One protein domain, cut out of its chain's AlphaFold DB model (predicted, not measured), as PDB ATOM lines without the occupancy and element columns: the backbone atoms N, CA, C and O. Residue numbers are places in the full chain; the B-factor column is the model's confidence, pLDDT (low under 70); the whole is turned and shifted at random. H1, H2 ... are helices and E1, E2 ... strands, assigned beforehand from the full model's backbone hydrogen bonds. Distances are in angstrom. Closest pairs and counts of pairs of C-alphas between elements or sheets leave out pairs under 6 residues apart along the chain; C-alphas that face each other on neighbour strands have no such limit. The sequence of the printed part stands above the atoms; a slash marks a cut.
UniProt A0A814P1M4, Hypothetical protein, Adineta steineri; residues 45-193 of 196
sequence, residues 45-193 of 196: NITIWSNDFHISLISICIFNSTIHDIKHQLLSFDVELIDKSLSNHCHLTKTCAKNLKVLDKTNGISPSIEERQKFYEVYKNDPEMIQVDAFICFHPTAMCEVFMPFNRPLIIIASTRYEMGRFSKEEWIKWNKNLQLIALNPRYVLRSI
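What this domain is: This is residues 45 to 193 of the 196 residues of the protein "Hypothetical protein" of Adineta steineri (UniProt A0A814P1M4). A twisted sheet of five parallel strands runs through the model, with H5 and H6 over one face and the short H1 over the other. H3 packs on H5, H4 grazes the sheet, and H2 lies farthest from the mean of the C-alphas. The printed part has 149 residues, with six named helices and five named strands in the order E1 H1 H2 E2 H3 H4 E3 H5 E4 H6 E5; the sheet's order is E2 E1 E3 E4 E5, and the class is mixed, helices and strands. The whole is compact and rounded, with a radius of gyration of the C-alphas of 14.9 A and spans of 43 by 32 by 29 A.

How they stand to each other: Inner strand E1, residues 46 to 52, is parallel to edge strand E2, residues 79 to 85, with N 48 and O 80 2.8 A apart. Between them come H1, residues 57 to 64, on the sheet at a height of 9.6 A and only just over E1 with 3 C-alphas, and H2, residues 69 to 74, not on the sheet; this is a strand-helix-strand unit, parallel neighbour strands joined through helices, with a right-handed crossover. H3, residues 113 to 123, and H4, residues 127 to 130, lead to E3, residues 134 to 137, in a split unit, E1 standing between its strands, also right-handed. E3 is parallel to E1, with N 136 and O 49 2.9 A apart. H5, residues 141 to 146, is on the face opposite H1, at a height of 7.7 A; it touches H3 at a steep tilt of 59 degrees, the closest C-alphas being those of Arg 116 and Val 146, 4.9 A apart. E3, H5 and E4, residues 154 to 158, form a right-handed unit, as do E4, H6, residues 169 to 184, and E5, residues 189 to 192. N 155 and O 135 are 2.8 A apart, N 191 and O 156 2.9 A. H6 is on the same face as H5, at a height of 13.5 A. In H1, H3 and H6 every O i to N i+4 pair is within hydrogen-bond range; H2 has 1 of 2, H5 0 of 2 but 3 of 3 O i to N i+3 pairs, and H4 is too short for an i+4 pair.

Where its parts are: E1 begins at C-alpha 46 (-47.823, 129.154, -52.569) and is 19.6 A long; E2 is 17.9 A, H3 15.6 A and H6 22.7 A. E5 ends at C-alpha 192 (-47.463, 110.575, -65.913).

The domain as a whole: The C-alphas farthest apart, those of Ile 67 and Glu 170, are 43.5 A apart. The printed part has no cut. The link from E2 to H3, residues 86 to 112, is long. Mean pLDDT of the printed part is 84.4; residues 56 to 77 and 190 to 193 are under 70.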
ATOM      1  N   ASN A  45     -45.977 132.620 -49.828       87.25
ATOM      2  CA  ASN A  45     -46.528 131.291 -49.663       87.25
ATOM      3  C   ASN A  45     -47.307 130.928 -50.933       87.25
ATOM      4  O   ASN A  45     -48.012 131.771 -51.496       87.25
ATOM      5  N   ILE A  46     -47.103 129.708 -51.425       89.38
ATOM      6  CA  ILE A  46     -47.823 129.154 -52.569       89.38
ATOM      7  C   ILE A  46     -48.884 128.211 -52.022       89.38
ATOM      8  O   ILE A  46     -48.540 127.190 -51.432       89.38
ATOM      9  N   THR A  47     -50.156 128.508 -52.260       92.69
ATOM     10  CA  THR A  47     -51.249 127.631 -51.824       92.69
ATOM     11  C   THR A  47     -51.672 126.709 -52.968       92.69
ATOM     12  O   THR A  47     -52.057 127.167 -54.044       92.69
ATOM     13  N   ILE A  48     -51.615 125.398 -52.760       92.69
ATOM     14  CA  ILE A  48     -52.003 124.381 -53.741       92.69
ATOM     15  C   ILE A  48     -53.277 123.687 -53.272       92.69
ATOM     16  O   ILE A  48     -53.369 123.270 -52.122       92.69
ATOM     17  N   TRP A  49     -54.248 123.524 -54.168       94.38
ATOM     18  CA  TRP A  49     -55.485 122.792 -53.893       94.38
ATOM     19  C   TRP A  49     -55.472 121.403 -54.521       94.38
ATOM     20  O   TRP A  49     -55.160 121.264 -55.706       94.38
ATOM     21  N   SER A  50     -55.893 120.401 -53.750       92.56
ATOM     22  CA  SER A  50     -56.041 119.008 -54.177       92.56
ATOM     23  C   SER A  50     -57.410 118.448 -53.789       92.56
ATOM     24  O   SER A  50     -57.849 118.594 -52.646       92.56
ATOM     25  N   ASN A  51     -58.084 117.765 -54.718       90.69
ATOM     26  CA  ASN A  51     -59.195 116.849 -54.420       90.69
ATOM     27  C   ASN A  51     -58.862 115.498 -55.033       90.69
ATOM     28  O   ASN A  51     -58.333 115.471 -56.144       90.69
ATOM     29  N   ASP A  52     -59.163 114.402 -54.329       87.56
ATOM     30  CA  ASP A  52     -58.772 113.069 -54.797       87.56
ATOM     31  C   ASP A  52     -59.485 111.885 -54.138       87.56
ATOM     32  O   ASP A  52     -59.920 111.987 -52.997       87.56
ATOM     33  N   PHE A  53     -59.541 110.740 -54.817       90.25
ATOM     34  CA  PHE A  53     -60.116 109.478 -54.345       90.25
ATOM     35  C   PHE A  53     -59.111 108.479 -53.770       90.25
ATOM     36  O   PHE A  53     -59.505 107.484 -53.155       90.25
ATOM     37  N   HIS A  54     -57.819 108.730 -53.908       83.44
ATOM     38  CA  HIS A  54     -56.768 107.913 -53.331       83.44
ATOM     39  C   HIS A  54     -56.064 108.678 -52.203       83.44
ATOM     40  O   HIS A  54     -56.153 109.902 -52.107       83.44
ATOM     41  N   ILE A  55     -55.393 107.961 -51.291       72.00
ATOM     42  CA  ILE A  55     -54.500 108.636 -50.345       72.00
ATOM     43  C   ILE A  55     -53.450 109.329 -51.198       72.00
ATOM     44  O   ILE A  55     -52.696 108.660 -51.913       72.00
ATOM     45  N   SER A  56     -53.439 110.657 -51.148       60.41
ATOM     46  CA  SER A  56     -52.443 111.476 -51.811       60.41
ATOM     47  C   SER A  56     -51.078 111.029 -51.308       60.41
ATOM     48  O   SER A  56     -50.615 111.482 -50.261       60.41
ATOM     49  N   LEU A  57     -50.388 110.172 -52.068       60.12
ATOM     50  CA  LEU A  57     -48.953 109.979 -51.878       60.12
ATOM     51  C   LEU A  57     -48.247 111.320 -52.037       60.12
ATOM     52  O   LEU A  57     -47.197 111.495 -51.468       60.12
ATOM     53  N   ILE A  58     -48.863 112.296 -52.710       57.56
ATOM     54  CA  ILE A  58     -48.461 113.704 -52.709       57.56
ATOM     55  C   ILE A  58     -48.611 114.353 -51.338       57.56
ATOM     56  O   ILE A  58     -47.717 115.085 -50.963       57.56
ATOM     57  N   SER A  59     -49.666 114.103 -50.560       51.47
ATOM     58  CA  SER A  59     -49.709 114.596 -49.178       51.47
ATOM     59  C   SER A  59     -48.624 113.901 -48.363       51.47
ATOM     60  O   SER A  59     -47.904 114.559 -47.635       51.47
ATOM     61  N   ILE A  60     -48.401 112.598 -48.537       51.66
ATOM     62  CA  ILE A  60     -47.291 111.917 -47.853       51.66
ATOM     63  C   ILE A  60     -45.933 112.414 -48.366       51.66
ATOM     64  O   ILE A  60     -45.021 112.581 -47.579       51.66
ATOM     65  N   CYS A  61     -45.766 112.740 -49.639       51.38
ATOM     66  CA  CYS A  61     -44.521 113.256 -50.185       51.38
ATOM     67  C   CYS A  61     -44.353 114.744 -49.856       51.38
ATOM     68  O   CYS A  61     -43.246 115.181 -49.623       51.38
ATOM     69  N   ILE A  62     -45.390 115.556 -49.756       51.22
ATOM     70  CA  ILE A  62     -45.240 116.952 -49.339       51.22
ATOM     71  C   ILE A  62     -44.994 117.008 -47.824       51.22
ATOM     72  O   ILE A  62     -44.121 117.749 -47.386       51.22
ATOM     73  N   PHE A  63     -45.661 116.159 -47.030       45.22
ATOM     74  CA  PHE A  63     -45.493 116.118 -45.573       45.22
ATOM     75  C   PHE A  63     -44.254 115.313 -45.109       45.22
ATOM     76  O   PHE A  63     -43.513 115.792 -44.251       45.22
ATOM     77  N   ASN A  64     -43.952 114.140 -45.686       41.34
ATOM     78  CA  ASN A  64     -42.759 113.322 -45.371       41.34
ATOM     79  C   ASN A  64     -41.546 113.572 -46.289       41.34
ATOM     80  O   ASN A  64     -40.427 113.349 -45.831       41.34
ATOM     81  N   SER A  65     -41.677 114.125 -47.511       38.38
ATOM     82  CA  SER A  65     -40.490 114.619 -48.276       38.38
ATOM     83  C   SER A  65     -40.004 115.983 -47.786       38.38
ATOM     84  O   SER A  65     -39.275 116.711 -48.462       38.38
ATOM     85  N   THR A  66     -40.283 116.245 -46.515       39.16
ATOM     86  CA  THR A  66     -39.420 117.000 -45.623       39.16
ATOM     87  C   THR A  66     -37.998 116.410 -45.531       39.16
ATOM     88  O   THR A  66     -37.140 117.085 -44.962       39.16
ATOM     89  N   ILE A  67     -37.674 115.245 -46.122       38.28
ATOM     90  CA  ILE A  67     -36.303 114.709 -46.134       38.28
ATOM     91  C   ILE A  67     -35.804 114.392 -47.564       38.28
ATOM     92  O   ILE A  67     -36.222 113.439 -48.208       38.28
ATOM     93  N   HIS A  68     -34.862 115.234 -48.001       35.56
ATOM     94  CA  HIS A  68     -33.916 115.132 -49.121       35.56
ATOM     95  C   HIS A  68     -34.267 115.677 -50.530       35.56
ATOM     96  O   HIS A  68     -33.835 116.790 -50.831       35.56
ATOM     97  N   ASP A  69     -35.002 114.995 -51.414       40.59
ATOM     98  CA  ASP A  69     -34.834 115.293 -52.862       40.59
ATOM     99  C   ASP A  69     -35.723 116.395 -53.467       40.59
ATOM    100  O   ASP A  69     -35.237 117.224 -54.240       40.59
ATOM    101  N   ILE A  70     -37.006 116.492 -53.099       40.53
ATOM    102  CA  ILE A  70     -37.877 117.578 -53.606       40.53
ATOM    103  C   ILE A  70     -37.541 118.911 -52.926       40.53
ATOM    104  O   ILE A  70     -37.619 119.969 -53.555       40.53
ATOM    105  N   LYS A  71     -37.073 118.862 -51.673       36.66
ATOM    106  CA  LYS A  71     -36.532 120.031 -50.983       36.66
ATOM    107  C   LYS A  71     -35.402 120.656 -51.801       36.66
ATOM    108  O   LYS A  71     -35.516 121.821 -52.160       36.66
ATOM    109  N   HIS A  72     -34.383 119.915 -52.225       44.12
ATOM    110  CA  HIS A  72     -33.268 120.528 -52.963       44.12
ATOM    111  C   HIS A  72     -33.658 121.298 -54.243       44.12
ATOM    112  O   HIS A  72     -32.905 122.185 -54.645       44.12
ATOM    113  N   GLN A  73     -34.831 121.036 -54.841       47.09
ATOM    114  CA  GLN A  73     -35.330 121.766 -56.015       47.09
ATOM    115  C   GLN A  73     -36.441 122.796 -55.726       47.09
ATOM    116  O   GLN A  73     -36.572 123.747 -56.493       47.09
ATOM    117  N   LEU A  74     -37.223 122.651 -54.646       46.09
ATOM    118  CA  LEU A  74     -38.343 123.550 -54.301       46.09
ATOM    119  C   LEU A  74     -38.132 124.375 -53.011       46.09
ATOM    120  O   LEU A  74     -39.008 125.155 -52.647       46.09
ATOM    121  N   LEU A  75     -36.969 124.259 -52.352       43.19
ATOM    122  CA  LEU A  75     -36.597 124.866 -51.053       43.19
ATOM    123  C   LEU A  75     -36.716 126.396 -50.931       43.19
ATOM    124  O   LEU A  75     -36.473 126.928 -49.852       43.19
ATOM    125  N   SER A  76     -37.055 127.124 -51.991       54.12
ATOM    126  CA  SER A  76     -37.248 128.576 -51.921       54.12
ATOM    127  C   SER A  76     -38.686 129.006 -51.619       54.12
ATOM    128  O   SER A  76     -38.921 130.205 -51.487       54.12
ATOM    129  N   PHE A  77     -39.646 128.078 -51.527       61.41
ATOM    130  CA  PHE A  77     -41.054 128.415 -51.309       61.41
ATOM    131  C   PHE A  77     -41.641 127.721 -50.088       61.41
ATOM    132  O   PHE A  77     -41.467 126.518 -49.905       61.41
ATOM    133  N   ASP A  78     -42.400 128.484 -49.310       79.12
ATOM    134  CA  ASP A  78     -43.346 127.940 -48.345       79.12
ATOM    135  C   ASP A  78     -44.601 127.506 -49.118       79.12
ATOM    136  O   ASP A  78     -45.233 128.323 -49.793       79.12
ATOM    137  N   VAL A  79     -44.903 126.208 -49.129       82.12
ATOM    138  CA  VAL A  79     -46.028 125.646 -49.887       82.12
ATOM    139  C   VAL A  79     -47.085 125.175 -48.905       82.12
ATOM    140  O   VAL A  79     -46.868 124.231 -48.149       82.12
ATOM    141  N   GLU A  80     -48.251 125.801 -48.958       88.44
ATOM    142  CA  GLU A  80     -49.431 125.374 -48.222       88.44
ATOM    143  C   GLU A  80     -50.259 124.437 -49.106       88.44
ATOM    144  O   GLU A  80     -50.589 124.772 -50.244       88.44
ATOM    145  N   LEU A  81     -50.614 123.258 -48.599       87.94
ATOM    146  CA  LEU A  81     -51.459 122.305 -49.317       87.94
ATOM    147  C   LEU A  81     -52.849 122.236 -48.677       87.94
ATOM    148  O   LEU A  81     -52.997 121.780 -47.545       87.94
ATOM    149  N   ILE A  82     -53.871 122.606 -49.446       92.50
ATOM    150  CA  ILE A  82     -55.280 122.376 -49.123       92.50
ATOM    151  C   ILE A  82     -55.694 121.055 -49.777       92.50
ATOM    152  O   ILE A  82     -56.088 121.022 -50.945       92.50
ATOM    153  N   ASP A  83     -55.579 119.953 -49.035       91.25
ATOM    154  CA  ASP A  83     -56.021 118.628 -49.488       91.25
ATOM    155  C   ASP A  83     -57.413 118.298 -48.934       91.25
ATOM    156  O   ASP A  83     -57.610 118.209 -47.719       91.25
ATOM    157  N   LYS A  84     -58.385 118.113 -49.834       93.19
ATOM    158  CA  LYS A  84     -59.740 117.644 -49.506       93.19
ATOM    159  C   LYS A  84     -59.983 116.299 -50.181       93.19
ATOM    160  O   LYS A  84     -60.677 116.203 -51.193       93.19
ATOM    161  N   SER A  85     -59.392 115.256 -49.607       91.94
ATOM    162  CA  SER A  85     -59.493 113.884 -50.095       91.94
ATOM    163  C   SER A  85     -60.885 113.293 -49.845       91.94
ATOM    164  O   SER A  85     -61.436 113.353 -48.744       91.94
ATOM    165  N   LEU A  86     -61.425 112.671 -50.885       94.62
ATOM    166  CA  LEU A  86     -62.635 111.857 -50.928       94.62
ATOM    167  C   LEU A  86     -62.338 110.359 -50.732       94.62
ATOM    168  O   LEU A  86     -63.260 109.542 -50.730       94.62
ATOM    169  N   SER A  87     -61.074 109.976 -50.521       90.81
ATOM    170  CA  SER A  87     -60.697 108.585 -50.261       90.81
ATOM    171  C   SER A  87     -61.344 108.034 -48.986       90.81
ATOM    172  O   SER A  87     -61.476 108.728 -47.978       90.81
ATOM    173  N   ASN A  88     -61.675 106.740 -48.968       91.38
ATOM    174  CA  ASN A  88     -62.138 106.067 -47.745       91.38
ATOM    175  C   ASN A  88     -61.058 106.006 -46.650       91.38
ATOM    176  O   ASN A  88     -61.383 105.942 -45.465       91.38
ATOM    177  N   HIS A  89     -59.785 106.109 -47.034       88.81
ATOM    178  CA  HIS A  89     -58.645 106.032 -46.121       88.81
ATOM    179  C   HIS A  89     -58.029 107.401 -45.786       88.81
ATOM    180  O   HIS A  89     -56.968 107.465 -45.171       88.81
ATOM    181  N   CYS A  90     -58.695 108.510 -46.131       87.94
ATOM    182  CA  CYS A  90     -58.214 109.872 -45.855       87.94
ATOM    183  C   CYS A  90     -57.968 110.161 -44.358       87.94
ATOM    184  O   CYS A  90     -57.249 111.095 -43.999       87.94
ATOM    185  N   HIS A  91     -58.574 109.370 -43.465       89.31
ATOM    186  CA  HIS A  91     -58.446 109.520 -42.017       89.31
ATOM    187  C   HIS A  91     -57.032 109.180 -41.527       89.31
ATOM    188  O   HIS A  91     -56.591 109.745 -40.530       89.31
ATOM    189  N   LEU A  92     -56.298 108.334 -42.262       85.56
ATOM    190  CA  LEU A  92     -54.911 107.972 -41.954       85.56
ATOM    191  C   LEU A  92     -53.952 109.160 -42.124       85.56
ATOM    192  O   LEU A  92     -52.963 109.261 -41.404       85.56
ATOM    193  N   THR A  93     -54.261 110.083 -43.038       82.00
ATOM    194  CA  THR A  93     -53.438 111.262 -43.355       82.00
ATOM    195  C   THR A  93     -54.026 112.575 -42.845       82.00
ATOM    196  O   THR A  93     -53.427 113.625 -43.045       82.00
ATOM    197  N   LYS A  94     -55.190 112.544 -42.181       87.38
ATOM    198  CA  LYS A  94     -55.947 113.738 -41.752       87.38
ATOM    199  C   LYS A  94     -56.301 114.696 -42.906       87.38
ATOM    200  O   LYS A  94     -56.537 115.875 -42.662       87.38
ATOM    201  N   THR A  95     -56.405 114.187 -44.136       87.75
ATOM    202  CA  THR A  95     -56.726 114.975 -45.345       87.75
ATOM    203  C   THR A  95     -58.168 114.803 -45.815       87.75
ATOM    204  O   THR A  95     -58.513 115.180 -46.932       87.75
ATOM    205  N   CYS A  96     -59.033 114.206 -44.990       91.81
ATOM    206  CA  CYS A  96     -60.438 114.037 -45.345       91.81
ATOM    207  C   CYS A  96     -61.092 115.371 -45.687       91.81
ATOM    208  O   CYS A  96     -60.978 116.339 -44.929       91.81
ATOM    209  N   ALA A  97     -61.828 115.386 -46.795       93.81
ATOM    210  CA  ALA A  97     -62.602 116.532 -47.219       93.81
ATOM    211  C   ALA A  97     -63.540 116.994 -46.098       93.81
ATOM    212  O   ALA A  97     -64.379 116.240 -45.602       93.81
ATOM    213  N   LYS A  98     -63.400 118.264 -45.717       93.50
ATOM    214  CA  LYS A  98     -64.320 118.972 -44.826       93.50
ATOM    215  C   LYS A  98     -64.909 120.150 -45.588       93.50
ATOM    216  O   LYS A  98     -64.177 120.880 -46.263       93.50
ATOM    217  N   ASN A  99     -66.222 120.335 -45.463       94.06
ATOM    218  CA  ASN A  99     -66.964 121.442 -46.077       94.06
ATOM    219  C   ASN A  99     -66.802 121.523 -47.612       94.06
ATOM    220  O   ASN A  99     -66.793 122.615 -48.183       94.06
ATOM    221  N   LEU A 100     -66.633 120.380 -48.288       95.00
ATOM    222  CA  LEU A 100     -66.654 120.318 -49.750       95.00
ATOM    223  C   LEU A 100     -68.112 120.432 -50.213       95.00
ATOM    224  O   LEU A 100     -68.967 119.681 -49.755       95.00
ATOM    225  N   LYS A 101     -68.413 121.434 -51.046       96.88
ATOM    226  CA  LYS A 101     -69.797 121.892 -51.279       96.88
ATOM    227  C   LYS A 101     -70.514 121.200 -52.441       96.88
ATOM    228  O   LYS A 101     -71.737 121.250 -52.509       96.88
ATOM    229  N   VAL A 102     -69.766 120.655 -53.400       97.56
ATOM    230  CA  VAL A 102     -70.321 120.175 -54.684       97.56
ATOM    231  C   VAL A 102     -69.902 118.748 -54.992       97.56
ATOM    232  O   VAL A 102     -70.738 117.952 -55.405       97.56
ATOM    233  N   LEU A 103     -68.619 118.443 -54.805       96.88
ATOM    234  CA  LEU A 103     -68.109 117.095 -54.996       96.88
ATOM    235  C   LEU A 103     -68.214 116.307 -53.693       96.88
ATOM    236  O   LEU A 103     -67.977 116.839 -52.609       96.88
ATOM    237  N   ASP A 104     -68.515 115.029 -53.826       96.25
ATOM    238  CA  ASP A 104     -68.509 114.043 -52.764       96.25
ATOM    239  C   ASP A 104     -68.045 112.683 -53.313       96.25
ATOM    240  O   ASP A 104     -67.601 112.553 -54.459       96.25
ATOM    241  N   LYS A 105     -68.116 111.647 -52.476       94.19
ATOM    242  CA  LYS A 105     -67.667 110.299 -52.841       94.19
ATOM    243  C   LYS A 105     -68.479 109.663 -53.974       94.19
ATOM    244  O   LYS A 105     -68.000 108.715 -54.587       94.19
ATOM    245  N   THR A 106     -69.695 110.137 -54.220       95.31
ATOM    246  CA  THR A 106     -70.619 109.568 -55.204       95.31
ATOM    247  C   THR A 106     -70.394 110.144 -56.597       95.31
ATOM    248  O   THR A 106     -70.506 109.408 -57.573       95.31
ATOM    249  N   ASN A 107     -70.005 111.419 -56.694       95.75
ATOM    250  CA  ASN A 107     -69.863 112.103 -57.980       95.75
ATOM    251  C   ASN A 107     -68.429 112.507 -58.352       95.75
ATOM    252  O   ASN A 107     -68.144 112.756 -59.522       95.75
ATOM    253  N   GLY A 108     -67.487 112.535 -57.406       93.31
ATOM    254  CA  GLY A 108     -66.155 113.072 -57.681       93.31
ATOM    255  C   GLY A 108     -65.299 112.218 -58.629       93.31
ATOM    256  O   GLY A 108     -64.387 112.752 -59.255       93.31
ATOM    257  N   ILE A 109     -65.590 110.918 -58.793       93.81
ATOM    258  CA  ILE A 109     -64.857 110.066 -59.750       93.81
ATOM    259  C   ILE A 109     -65.146 110.501 -61.190       93.81
ATOM    260  O   ILE A 109     -64.247 110.542 -62.030       93.81
ATOM    261  N   SER A 110     -66.406 110.815 -61.485       95.00
ATOM    262  CA  SER A 110     -66.873 111.141 -62.829       95.00
ATOM    263  C   SER A 110     -67.872 112.295 -62.774       95.00
ATOM    264  O   SER A 110     -69.054 112.091 -63.055       95.00
ATOM    265  N   PRO A 111     -67.413 113.515 -62.441       95.25
ATOM    266  CA  PRO A 111     -68.316 114.641 -62.300       95.25
ATOM    267  C   PRO A 111     -68.950 114.971 -63.652       95.25
ATOM    268  O   PRO A 111     -68.254 115.073 -64.677       95.25
ATOM    269  N   SER A 112     -70.267 115.155 -63.645       95.44
ATOM    270  CA  SER A 112     -71.060 115.515 -64.816       95.44
ATOM    271  C   SER A 112     -70.668 116.902 -65.352       95.44
ATOM    272  O   SER A 112     -69.801 117.605 -64.820       95.44
ATOM    273  N   ILE A 113     -71.256 117.318 -66.474       95.12
ATOM    274  CA  ILE A 113     -71.035 118.682 -66.982       95.12
ATOM    275  C   ILE A 113     -71.630 119.705 -66.006       95.12
ATOM    276  O   ILE A 113     -70.981 120.701 -65.688       95.12
ATOM    277  N   GLU A 114     -72.820 119.419 -65.489       97.56
ATOM    278  CA  GLU A 114     -73.561 120.254 -64.548       97.56
ATOM    279  C   GLU A 114     -72.814 120.369 -63.215       97.56
ATOM    280  O   GLU A 114     -72.695 121.460 -62.662       97.56
ATOM    281  N   GLU A 115     -72.235 119.274 -62.717       97.75
ATOM    282  CA  GLU A 115     -71.457 119.272 -61.473       97.75
ATOM    283  C   GLU A 115     -70.162 120.069 -61.604       97.75
ATOM    284  O   GLU A 115     -69.815 120.834 -60.704       97.75
ATOM    285  N   ARG A 116     -69.476 119.970 -62.750       97.25
ATOM    286  CA  ARG A 116     -68.297 120.798 -63.051       97.25
ATOM    287  C   ARG A 116     -68.637 122.284 -63.097       97.25
ATOM    288  O   ARG A 116     -67.907 123.099 -62.537       97.25
ATOM    289  N   GLN A 117     -69.744 122.638 -63.747       98.00
ATOM    290  CA  GLN A 117     -70.223 124.018 -63.803       98.00
ATOM    291  C   GLN A 117     -70.604 124.519 -62.408       98.00
ATOM    292  O   GLN A 117     -70.133 125.572 -61.987       98.00
ATOM    293  N   LYS A 118     -71.375 123.731 -61.653       98.50
ATOM    294  CA  LYS A 118     -71.762 124.042 -60.274       98.50
ATOM    295  C   LYS A 118     -70.541 124.210 -59.371       98.50
ATOM    296  O   LYS A 118     -70.528 125.123 -58.550       98.50
ATOM    297  N   PHE A 119     -69.508 123.382 -59.535       98.12
ATOM    298  CA  PHE A 119     -68.255 123.507 -58.794       98.12
ATOM    299  C   PHE A 119     -67.608 124.870 -59.040       98.12
ATOM    300  O   PHE A 119     -67.329 125.596 -58.089       98.12
ATOM    301  N   TYR A 120     -67.432 125.256 -60.306       98.25
ATOM    302  CA  TYR A 120     -66.880 126.567 -60.642       98.25
ATOM    303  C   TYR A 120     -67.733 127.711 -60.083       98.25
ATOM    304  O   TYR A 120     -67.199 128.612 -59.443       98.25
ATOM    305  N   GLU A 121     -69.052 127.658 -60.254       98.56
ATOM    306  CA  GLU A 121     -69.957 128.716 -59.796       98.56
ATOM    307  C   GLU A 121     -69.929 128.908 -58.275       98.56
ATOM    308  O   GLU A 121     -69.914 130.043 -57.798       98.56
ATOM    309  N   VAL A 122     -69.860 127.813 -57.515       98.38
ATOM    310  CA  VAL A 122     -69.789 127.847 -56.048       98.38
ATOM    311  C   VAL A 122     -68.435 128.354 -55.551       98.38
ATOM    312  O   VAL A 122     -68.382 129.052 -54.537       98.38
ATOM    313  N   TYR A 123     -67.343 128.012 -56.239       98.12
ATOM    314  CA  TYR A 123     -65.986 128.275 -55.756       98.12
ATOM    315  C   TYR A 123     -65.292 129.485 -56.396       98.12
ATOM    316  O   TYR A 123     -64.301 129.957 -55.848       98.12
ATOM    317  N   LYS A 124     -65.782 130.052 -57.507       97.75
ATOM    318  CA  LYS A 124     -65.117 131.184 -58.191       97.75
ATOM    319  C   LYS A 124     -64.917 132.421 -57.309       97.75
ATOM    320  O   LYS A 124     -63.953 133.151 -57.518       97.75
ATOM    321  N   ASN A 125     -65.799 132.618 -56.326       97.81
ATOM    322  CA  ASN A 125     -65.751 133.714 -55.353       97.81
ATOM    323  C   ASN A 125     -65.534 133.215 -53.911       97.81
ATOM    324  O   ASN A 125     -65.702 133.984 -52.967       97.81
ATOM    325  N   ASP A 126     -65.224 131.930 -53.723       97.88
ATOM    326  CA  ASP A 126     -65.009 131.373 -52.391       97.88
ATOM    327  C   ASP A 126     -63.657 131.851 -51.825       97.88
ATOM    328  O   ASP A 126     -62.648 131.744 -52.531       97.88
ATOM    329  N   PRO A 127     -63.599 132.372 -50.583       97.00
ATOM    330  CA  PRO A 127     -62.358 132.888 -50.006       97.00
ATOM    331  C   PRO A 127     -61.203 131.877 -50.000       97.00
ATOM    332  O   PRO A 127     -60.076 132.241 -50.331       97.00
ATOM    333  N   GLU A 128     -61.487 130.605 -49.700       95.62
ATOM    334  CA  GLU A 128     -60.494 129.523 -49.665       95.62
ATOM    335  C   GLU A 128     -59.987 129.191 -51.076       95.62
ATOM    336  O   GLU A 128     -58.823 128.851 -51.260       95.62
ATOM    337  N   MET A 129     -60.832 129.333 -52.101       96.50
ATOM    338  CA  MET A 129     -60.439 129.100 -53.494       96.50
ATOM    339  C   MET A 129     -59.702 130.296 -54.115       96.50
ATOM    340  O   MET A 129     -58.856 130.131 -54.996       96.50
ATOM    341  N   ILE A 130     -59.999 131.522 -53.675       96.88
ATOM    342  CA  ILE A 130     -59.348 132.739 -54.183       96.88
ATOM    343  C   ILE A 130     -57.838 132.714 -53.901       96.88
ATOM    344  O   ILE A 130     -57.062 133.112 -54.783       96.88
ATOM    345  N   GLN A 131     -57.432 132.204 -52.733       96.12
ATOM    346  CA  GLN A 131     -56.028 132.079 -52.317       96.12
ATOM    347  C   GLN A 131     -55.243 130.979 -53.053       96.12
ATOM    348  O   GLN A 131     -54.019 131.007 -53.042       96.12
ATOM    349  N   VAL A 132     -55.908 130.040 -53.737       96.19
ATOM    350  CA  VAL A 132     -55.244 128.910 -54.412       96.19
ATOM    351  C   VAL A 132     -54.406 129.388 -55.592       96.19
ATOM    352  O   VAL A 132     -54.937 129.877 -56.580       96.19
ATOM    353  N   ASP A 133     -53.097 129.191 -55.572       94.25
ATOM    354  CA  ASP A 133     -52.200 129.523 -56.679       94.25
ATOM    355  C   ASP A 133     -52.211 128.487 -57.801       94.25
ATOM    356  O   ASP A 133     -52.054 128.843 -58.971       94.25
ATOM    357  N   ALA A 134     -52.380 127.212 -57.454       93.62
ATOM    358  CA  ALA A 134     -52.351 126.102 -58.396       93.62
ATOM    359  C   ALA A 134     -53.238 124.943 -57.936       93.62
ATOM    360  O   ALA A 134     -53.454 124.728 -56.746       93.62
ATOM    361  N   PHE A 135     -53.699 124.159 -58.900       94.38
ATOM    362  CA  PHE A 135     -54.424 122.920 -58.668       94.38
ATOM    363  C   PHE A 135     -53.516 121.726 -58.911       94.38
ATOM    364  O   PHE A 135     -52.703 121.729 -59.837       94.38
ATOM    365  N   ILE A 136     -53.700 120.683 -58.116       90.38
ATOM    366  CA  ILE A 136     -53.121 119.369 -58.347       90.38
ATOM    367  C   ILE A 136     -54.235 118.328 -58.331       90.38
ATOM    368  O   ILE A 136     -55.168 118.402 -57.537       90.38
ATOM    369  N   CYS A 137     -54.161 117.377 -59.248       87.94
ATOM    370  CA  CYS A 137     -55.118 116.285 -59.356       87.94
ATOM    371  C   CYS A 137     -54.368 115.016 -59.744       87.94
ATOM    372  O   CYS A 137     -53.489 115.064 -60.616       87.94
ATOM    373  N   PHE A 138     -54.690 113.892 -59.098       83.69
ATOM    374  CA  PHE A 138     -53.969 112.650 -59.349       83.69
ATOM    375  C   PHE A 138     -54.858 111.441 -59.670       83.69
ATOM    376  O   PHE A 138     -54.617 110.737 -60.650       83.69
ATOM    377  N   HIS A 139     -55.925 111.217 -58.916       88.50
ATOM    378  CA  HIS A 139     -56.794 110.061 -59.033       88.50
ATOM    379  C   HIS A 139     -58.283 110.380 -58.728       88.50
ATOM    380  O   HIS A 139     -58.678 110.653 -57.596       88.50
ATOM    381  N   PRO A 140     -59.178 110.283 -59.722       92.56
ATOM    382  CA  PRO A 140     -58.902 110.081 -61.142       92.56
ATOM    383  C   PRO A 140     -58.440 111.370 -61.834       92.56
ATOM    384  O   PRO A 140     -58.897 112.468 -61.516       92.56
ATOM    385  N   THR A 141     -57.611 111.251 -62.873       90.44
ATOM    386  CA  THR A 141     -57.192 112.425 -63.660       90.44
ATOM    387  C   THR A 141     -58.336 113.076 -64.428       90.44
ATOM    388  O   THR A 141     -58.281 114.269 -64.699       90.44
ATOM    389  N   ALA A 142     -59.406 112.352 -64.756       90.38
ATOM    390  CA  ALA A 142     -60.572 112.967 -65.386       90.38
ATOM    391  C   ALA A 142     -61.244 114.029 -64.491       90.38
ATOM    392  O   ALA A 142     -61.875 114.964 -64.992       90.38
ATOM    393  N   MET A 143     -61.071 113.943 -63.165       92.69
ATOM    394  CA  MET A 143     -61.570 114.958 -62.239       92.69
ATOM    395  C   MET A 143     -60.875 116.310 -62.439       92.69
ATOM    396  O   MET A 143     -61.482 117.336 -62.153       92.69
ATOM    397  N   CYS A 144     -59.669 116.360 -63.019       92.81
ATOM    398  CA  CYS A 144     -58.960 117.610 -63.310       92.81
ATOM    399  C   CYS A 144     -59.788 118.604 -64.151       92.81
ATOM    400  O   CYS A 144     -59.548 119.812 -64.102       92.81
ATOM    401  N   GLU A 145     -60.782 118.122 -64.906       94.69
ATOM    402  CA  GLU A 145     -61.702 118.967 -65.673       94.69
ATOM    403  C   GLU A 145     -62.502 119.947 -64.799       94.69
ATOM    404  O   GLU A 145     -62.895 120.998 -65.301       94.69
ATOM    405  N   VAL A 146     -62.709 119.659 -63.504       96.69
ATOM    406  CA  VAL A 146     -63.386 120.582 -62.564       96.69
ATOM    407  C   VAL A 146     -62.568 121.858 -62.330       96.69
ATOM    408  O   VAL A 146     -63.130 122.911 -62.038       96.69
ATOM    409  N   PHE A 147     -61.242 121.787 -62.493       96.25
ATOM    410  CA  PHE A 147     -60.317 122.890 -62.221       96.25
ATOM    411  C   PHE A 147     -59.978 123.722 -63.464       96.25
ATOM    412  O   PHE A 147     -59.518 124.859 -63.345       96.25
ATOM    413  N   MET A 148     -60.225 123.196 -64.669       94.50
ATOM    414  CA  MET A 148     -59.923 123.892 -65.927       94.50
ATOM    415  C   MET A 148     -60.536 125.308 -66.021       94.50
ATOM    416  O   MET A 148     -59.812 126.220 -66.436       94.50
ATOM    417  N   PRO A 149     -61.798 125.552 -65.600       96.00
ATOM    418  CA  PRO A 149     -62.419 126.878 -65.699       96.00
ATOM    419  C   PRO A 149     -61.735 127.981 -64.876       96.00
ATOM    420  O   PRO A 149     -61.882 129.160 -65.189       96.00
ATOM    421  N   PHE A 150     -60.952 127.635 -63.850       95.69
ATOM    422  CA  PHE A 150     -60.286 128.624 -62.993       95.69
ATOM    423  C   PHE A 150     -59.084 129.308 -63.656       95.69
ATOM    424  O   PHE A 150     -58.603 130.318 -63.145       95.69
ATOM    425  N   ASN A 151     -58.580 128.785 -64.782       93.06
ATOM    426  CA  ASN A 151     -57.442 129.354 -65.521       93.06
ATOM    427  C   ASN A 151     -56.174 129.588 -64.658       93.06
ATOM    428  O   ASN A 151     -55.372 130.499 -64.911       93.06
ATOM    429  N   ARG A 152     -55.986 128.743 -63.638       93.00
ATOM    430  CA  ARG A 152     -54.786 128.686 -62.791       93.00
ATOM    431  C   ARG A 152     -53.905 127.509 -63.206       93.00
ATOM    432  O   ARG A 152     -54.428 126.586 -63.820       93.00
ATOM    433  N   PRO A 153     -52.596 127.520 -62.906       93.00
ATOM    434  CA  PRO A 153     -51.747 126.347 -63.084       93.00
ATOM    435  C   PRO A 153     -52.397 125.065 -62.552       93.00
ATOM    436  O   PRO A 153     -53.020 125.068 -61.494       93.00
ATOM    437  N   LEU A 154     -52.260 123.986 -63.313       91.19
ATOM    438  CA  LEU A 154     -52.875 122.683 -63.074       91.19
ATOM    439  C   LEU A 154     -51.790 121.639 -63.273       91.19
ATOM    440  O   LEU A 154     -51.174 121.572 -64.341       91.19
ATOM    441  N   ILE A 155     -51.553 120.862 -62.229       88.12
ATOM    442  CA  ILE A 155     -50.604 119.763 -62.199       88.12
ATOM    443  C   ILE A 155     -51.424 118.482 -62.260       88.12
ATOM    444  O   ILE A 155     -52.180 118.178 -61.341       88.12
ATOM    445  N   ILE A 156     -51.278 117.743 -63.353       88.50
ATOM    446  CA  ILE A 156     -51.964 116.464 -63.542       88.50
ATOM    447  C   ILE A 156     -50.955 115.353 -63.319       88.50
ATOM    448  O   ILE A 156     -49.909 115.341 -63.972       88.50
ATOM    449  N   ILE A 157     -51.280 114.431 -62.416       85.94
ATOM    450  CA  ILE A 157     -50.461 113.264 -62.098       85.94
ATOM    451  C   ILE A 157     -51.287 112.011 -62.352       85.94
ATOM    452  O   ILE A 157     -52.057 111.596 -61.504       85.94
ATOM    453  N   ALA A 158     -51.130 111.372 -63.504       86.62
ATOM    454  CA  ALA A 158     -51.800 110.092 -63.739       86.62
ATOM    455  C   ALA A 158     -51.137 108.988 -62.903       86.62
ATOM    456  O   ALA A 158     -50.142 108.425 -63.349       86.62
ATOM    457  N   SER A 159     -51.648 108.729 -61.691       81.06
ATOM    458  CA  SER A 159     -51.178 107.644 -60.807       81.06
ATOM    459  C   SER A 159     -51.804 106.288 -61.141       81.06
ATOM    460  O   SER A 159     -51.285 105.241 -60.762       81.06
ATOM    461  N   THR A 160     -52.923 106.305 -61.862       83.94
ATOM    462  CA  THR A 160     -53.597 105.132 -62.419       83.94
ATOM    463  C   THR A 160     -53.930 105.378 -63.888       83.94
ATOM    464  O   THR A 160     -53.536 106.385 -64.476       83.94
ATOM    465  N   ARG A 161     -54.722 104.473 -64.470       88.25
ATOM    466  CA  ARG A 161     -55.412 104.654 -65.749       88.25
ATOM    467  C   ARG A 161     -56.008 106.060 -65.876       88.25
ATOM    468  O   ARG A 161     -56.841 106.450 -65.055       88.25
ATOM    469  N   TYR A 162     -55.547 106.822 -66.865       89.12
ATOM    470  CA  TYR A 162     -55.883 108.242 -66.998       89.12
ATOM    471  C   TYR A 162     -57.318 108.458 -67.502       89.12
ATOM    472  O   TYR A 162     -57.866 109.554 -67.380       89.12
ATOM    473  N   GLU A 163     -57.924 107.423 -68.080       88.94
ATOM    474  CA  GLU A 163     -59.315 107.387 -68.516       88.94
ATOM    475  C   GLU A 163     -60.298 107.116 -67.370       88.94
ATOM    476  O   GLU A 163     -61.504 107.218 -67.573       88.94
ATOM    477  N   MET A 164     -59.817 106.786 -66.162       92.00
ATOM    478  CA  MET A 164     -60.703 106.555 -65.023       92.00
ATOM    479  C   MET A 164     -61.613 107.770 -64.800       92.00
ATOM    480  O   MET A 164     -61.143 108.906 -64.780       92.00
ATOM    481  N   GLY A 165     -62.916 107.521 -64.652       93.12
ATOM    482  CA  GLY A 165     -63.940 108.564 -64.596       93.12
ATOM    483  C   GLY A 165     -64.521 108.958 -65.956       93.12
ATOM    484  O   GLY A 165     -65.351 109.854 -66.018       93.12
ATOM    485  N   ARG A 166     -64.109 108.329 -67.060       94.81
ATOM    486  CA  ARG A 166     -64.692 108.501 -68.400       94.81
ATOM    487  C   ARG A 166     -64.956 107.111 -68.965       94.81
ATOM    488  O   ARG A 166     -64.035 106.429 -69.404       94.81
ATOM    489  N   PHE A 167     -66.202 106.662 -68.867       94.25
ATOM    490  CA  PHE A 167     -66.558 105.255 -69.070       94.25
ATOM    491  C   PHE A 167     -67.035 104.961 -70.494       94.25
ATOM    492  O   PHE A 167     -67.058 103.798 -70.894       94.25
ATOM    493  N   SER A 168     -67.380 105.990 -71.274       95.75
ATOM    494  CA  SER A 168     -67.697 105.846 -72.698       95.75
ATOM    495  C   SER A 168     -66.540 106.264 -73.609       95.75
ATOM    496  O   SER A 168     -65.653 107.044 -73.244       95.75
ATOM    497  N   LYS A 169     -66.569 105.770 -74.850       95.69
ATOM    498  CA  LYS A 169     -65.608 106.154 -75.891       95.69
ATOM    499  C   LYS A 169     -65.676 107.657 -76.170       95.69
ATOM    500  O   LYS A 169     -64.648 108.301 -76.368       95.69
ATOM    501  N   GLU A 170     -66.878 108.218 -76.174       96.50
ATOM    502  CA  GLU A 170     -67.147 109.626 -76.442       96.50
ATOM    503  C   GLU A 170     -66.552 110.513 -75.341       96.50
ATOM    504  O   GLU A 170     -65.872 111.503 -75.629       96.50
ATOM    505  N   GLU A 171     -66.749 110.125 -74.080       95.06
ATOM    506  CA  GLU A 171     -66.157 110.788 -72.920       95.06
ATOM    507  C   GLU A 171     -64.631 110.721 -72.946       95.06
ATOM    508  O   GLU A 171     -63.967 111.724 -72.681       95.06
ATOM    509  N   TRP A 172     -64.068 109.573 -73.321       94.19
ATOM    510  CA  TRP A 172     -62.623 109.405 -73.418       94.19
ATOM    511  C   TRP A 172     -62.009 110.252 -74.539       94.19
ATOM    512  O   TRP A 172     -61.005 110.932 -74.326       94.19
ATOM    513  N   ILE A 173     -62.640 110.306 -75.717       95.88
ATOM    514  CA  ILE A 173     -62.212 111.188 -76.814       95.88
ATOM    515  C   ILE A 173     -62.253 112.655 -76.370       95.88
ATOM    516  O   ILE A 173     -61.326 113.417 -76.663       95.88
ATOM    517  N   LYS A 174     -63.307 113.066 -75.657       95.50
ATOM    518  CA  LYS A 174     -63.415 114.422 -75.104       95.50
ATOM    519  C   LYS A 174     -62.303 114.700 -74.093       95.50
ATOM    520  O   LYS A 174     -61.671 115.752 -74.162       95.50
ATOM    521  N   TRP A 175     -62.025 113.749 -73.206       93.69
ATOM    522  CA  TRP A 175     -60.949 113.865 -72.231       93.69
ATOM    523  C   TRP A 175     -59.571 113.985 -72.892       93.69
ATOM    524  O   TRP A 175     -58.801 114.874 -72.541       93.69
ATOM    525  N   ASN A 176     -59.297 113.203 -73.939       94.12
ATOM    526  CA  ASN A 176     -58.060 113.309 -74.719       94.12
ATOM    527  C   ASN A 176     -57.888 114.690 -75.365       94.12
ATOM    528  O   ASN A 176     -56.795 115.257 -75.331       94.12
ATOM    529  N   LYS A 177     -58.966 115.273 -75.905       95.31
ATOM    530  CA  LYS A 177     -58.940 116.654 -76.416       95.31
ATOM    531  C   LYS A 177     -58.625 117.656 -75.305       95.31
ATOM    532  O   LYS A 177     -57.815 118.556 -75.506       95.31
ATOM    533  N   ASN A 178     -59.205 117.481 -74.120       92.81
ATOM    534  CA  ASN A 178     -58.921 118.343 -72.975       92.81
ATOM    535  C   ASN A 178     -57.470 118.207 -72.501       92.81
ATOM    536  O   ASN A 178     -56.824 119.224 -72.271       92.81
ATOM    537  N   LEU A 179     -56.912 116.998 -72.455       90.56
ATOM    538  CA  LEU A 179     -55.494 116.781 -72.160       90.56
ATOM    539  C   LEU A 179     -54.571 117.489 -73.159       90.56
ATOM    540  O   LEU A 179     -53.569 118.072 -72.749       90.56
ATOM    541  N   GLN A 180     -54.918 117.506 -74.449       91.44
ATOM    542  CA  GLN A 180     -54.177 118.275 -75.454       91.44
ATOM    543  C   GLN A 180     -54.266 119.784 -75.194       91.44
ATOM    544  O   GLN A 180     -53.242 120.464 -75.203       91.44
ATOM    545  N   LEU A 181     -55.462 120.312 -74.903       89.38
ATOM    546  CA  LEU A 181     -55.640 121.725 -74.537       89.38
ATOM    547  C   LEU A 181     -54.831 122.094 -73.289       89.38
ATOM    548  O   LEU A 181     -54.244 123.175 -73.222       89.38
ATOM    549  N   ILE A 182     -54.768 121.179 -72.322       86.69
ATOM    550  CA  ILE A 182     -53.972 121.338 -71.114       86.69
ATOM    551  C   ILE A 182     -52.477 121.349 -71.477       86.69
ATOM    552  O   ILE A 182     -51.758 122.278 -71.129       86.69
ATOM    553  N   ALA A 183     -51.995 120.384 -72.256       86.12
ATOM    554  CA  ALA A 183     -50.589 120.318 -72.658       86.12
ATOM    555  C   ALA A 183     -50.127 121.535 -73.487       86.12
ATOM    556  O   ALA A 183     -48.966 121.938 -73.410       86.12
ATOM    557  N   LEU A 184     -51.024 122.140 -74.271       87.44
ATOM    558  CA  LEU A 184     -50.725 123.322 -75.085       87.44
ATOM    559  C   LEU A 184     -50.641 124.617 -74.269       87.44
ATOM    560  O   LEU A 184     -50.004 125.579 -74.711       87.44
ATOM    561  N   ASN A 185     -51.273 124.682 -73.095       82.00
ATOM    562  CA  ASN A 185     -51.243 125.881 -72.271       82.00
ATOM    563  C   ASN A 185     -50.027 125.844 -71.325       82.00
ATOM    564  O   ASN A 185     -49.951 125.001 -70.434       82.00
ATOM    565  N   PRO A 186     -49.091 126.806 -71.444       81.19
ATOM    566  CA  PRO A 186     -47.838 126.796 -70.690       81.19
ATOM    567  C   PRO A 186     -47.995 127.022 -69.175       81.19
ATOM    568  O   PRO A 186     -46.989 127.048 -68.470       81.19
ATOM    569  N   ARG A 187     -49.221 127.230 -68.671       76.25
ATOM    570  CA  ARG A 187     -49.535 127.247 -67.229       76.25
ATOM    571  C   ARG A 187     -49.659 125.857 -66.637       76.25
ATOM    572  O   ARG A 187     -49.547 125.716 -65.425       76.25
ATOM    573  N   TYR A 188     -49.973 124.869 -67.459       80.12
ATOM    574  CA  TYR A 188     -50.268 123.534 -66.993       80.12
ATOM    575  C   TYR A 188     -49.038 122.644 -67.111       80.12
ATOM    576  O   TYR A 188     -48.206 122.803 -68.004       80.12
ATOM    577  N   VAL A 189     -48.926 121.705 -66.180       76.00
ATOM    578  CA  VAL A 189     -47.844 120.730 -66.135       76.00
ATOM    579  C   VAL A 189     -48.486 119.351 -66.134       76.00
ATOM    580  O   VAL A 189     -49.126 118.953 -65.163       76.00
ATOM    581  N   LEU A 190     -48.327 118.624 -67.238       67.81
ATOM    582  CA  LEU A 190     -48.802 117.251 -67.371       67.81
ATOM    583  C   LEU A 190     -47.660 116.287 -67.042       67.81
ATOM    584  O   LEU A 190     -46.591 116.365 -67.648       67.81
ATOM    585  N   ARG A 191     -47.886 115.379 -66.088       69.00
ATOM    586  CA  ARG A 191     -46.936 114.329 -65.703       69.00
ATOM    587  C   ARG A 191     -47.652 112.990 -65.594       69.00
ATOM    588  O   ARG A 191     -48.706 112.877 -64.979       69.00
ATOM    589  N   SER A 192     -47.054 111.954 -66.167       63.16
ATOM    590  CA  SER A 192     -47.463 110.575 -65.913       63.16
ATOM    591  C   SER A 192     -46.503 109.976 -64.894       63.16
ATOM    592  O   SER A 192     -45.287 110.051 -65.084       63.16
ATOM    593  N   ILE A 193     -47.039 109.428 -63.803       57.06
ATOM    594  CA  ILE A 193     -46.274 108.585 -62.886       57.06
ATOM    595  C   ILE A 193     -46.753 107.168 -63.154       57.06
ATOM    596  O   ILE A 193     -47.778 106.737 -62.637       57.06
TER     597      ILE A 193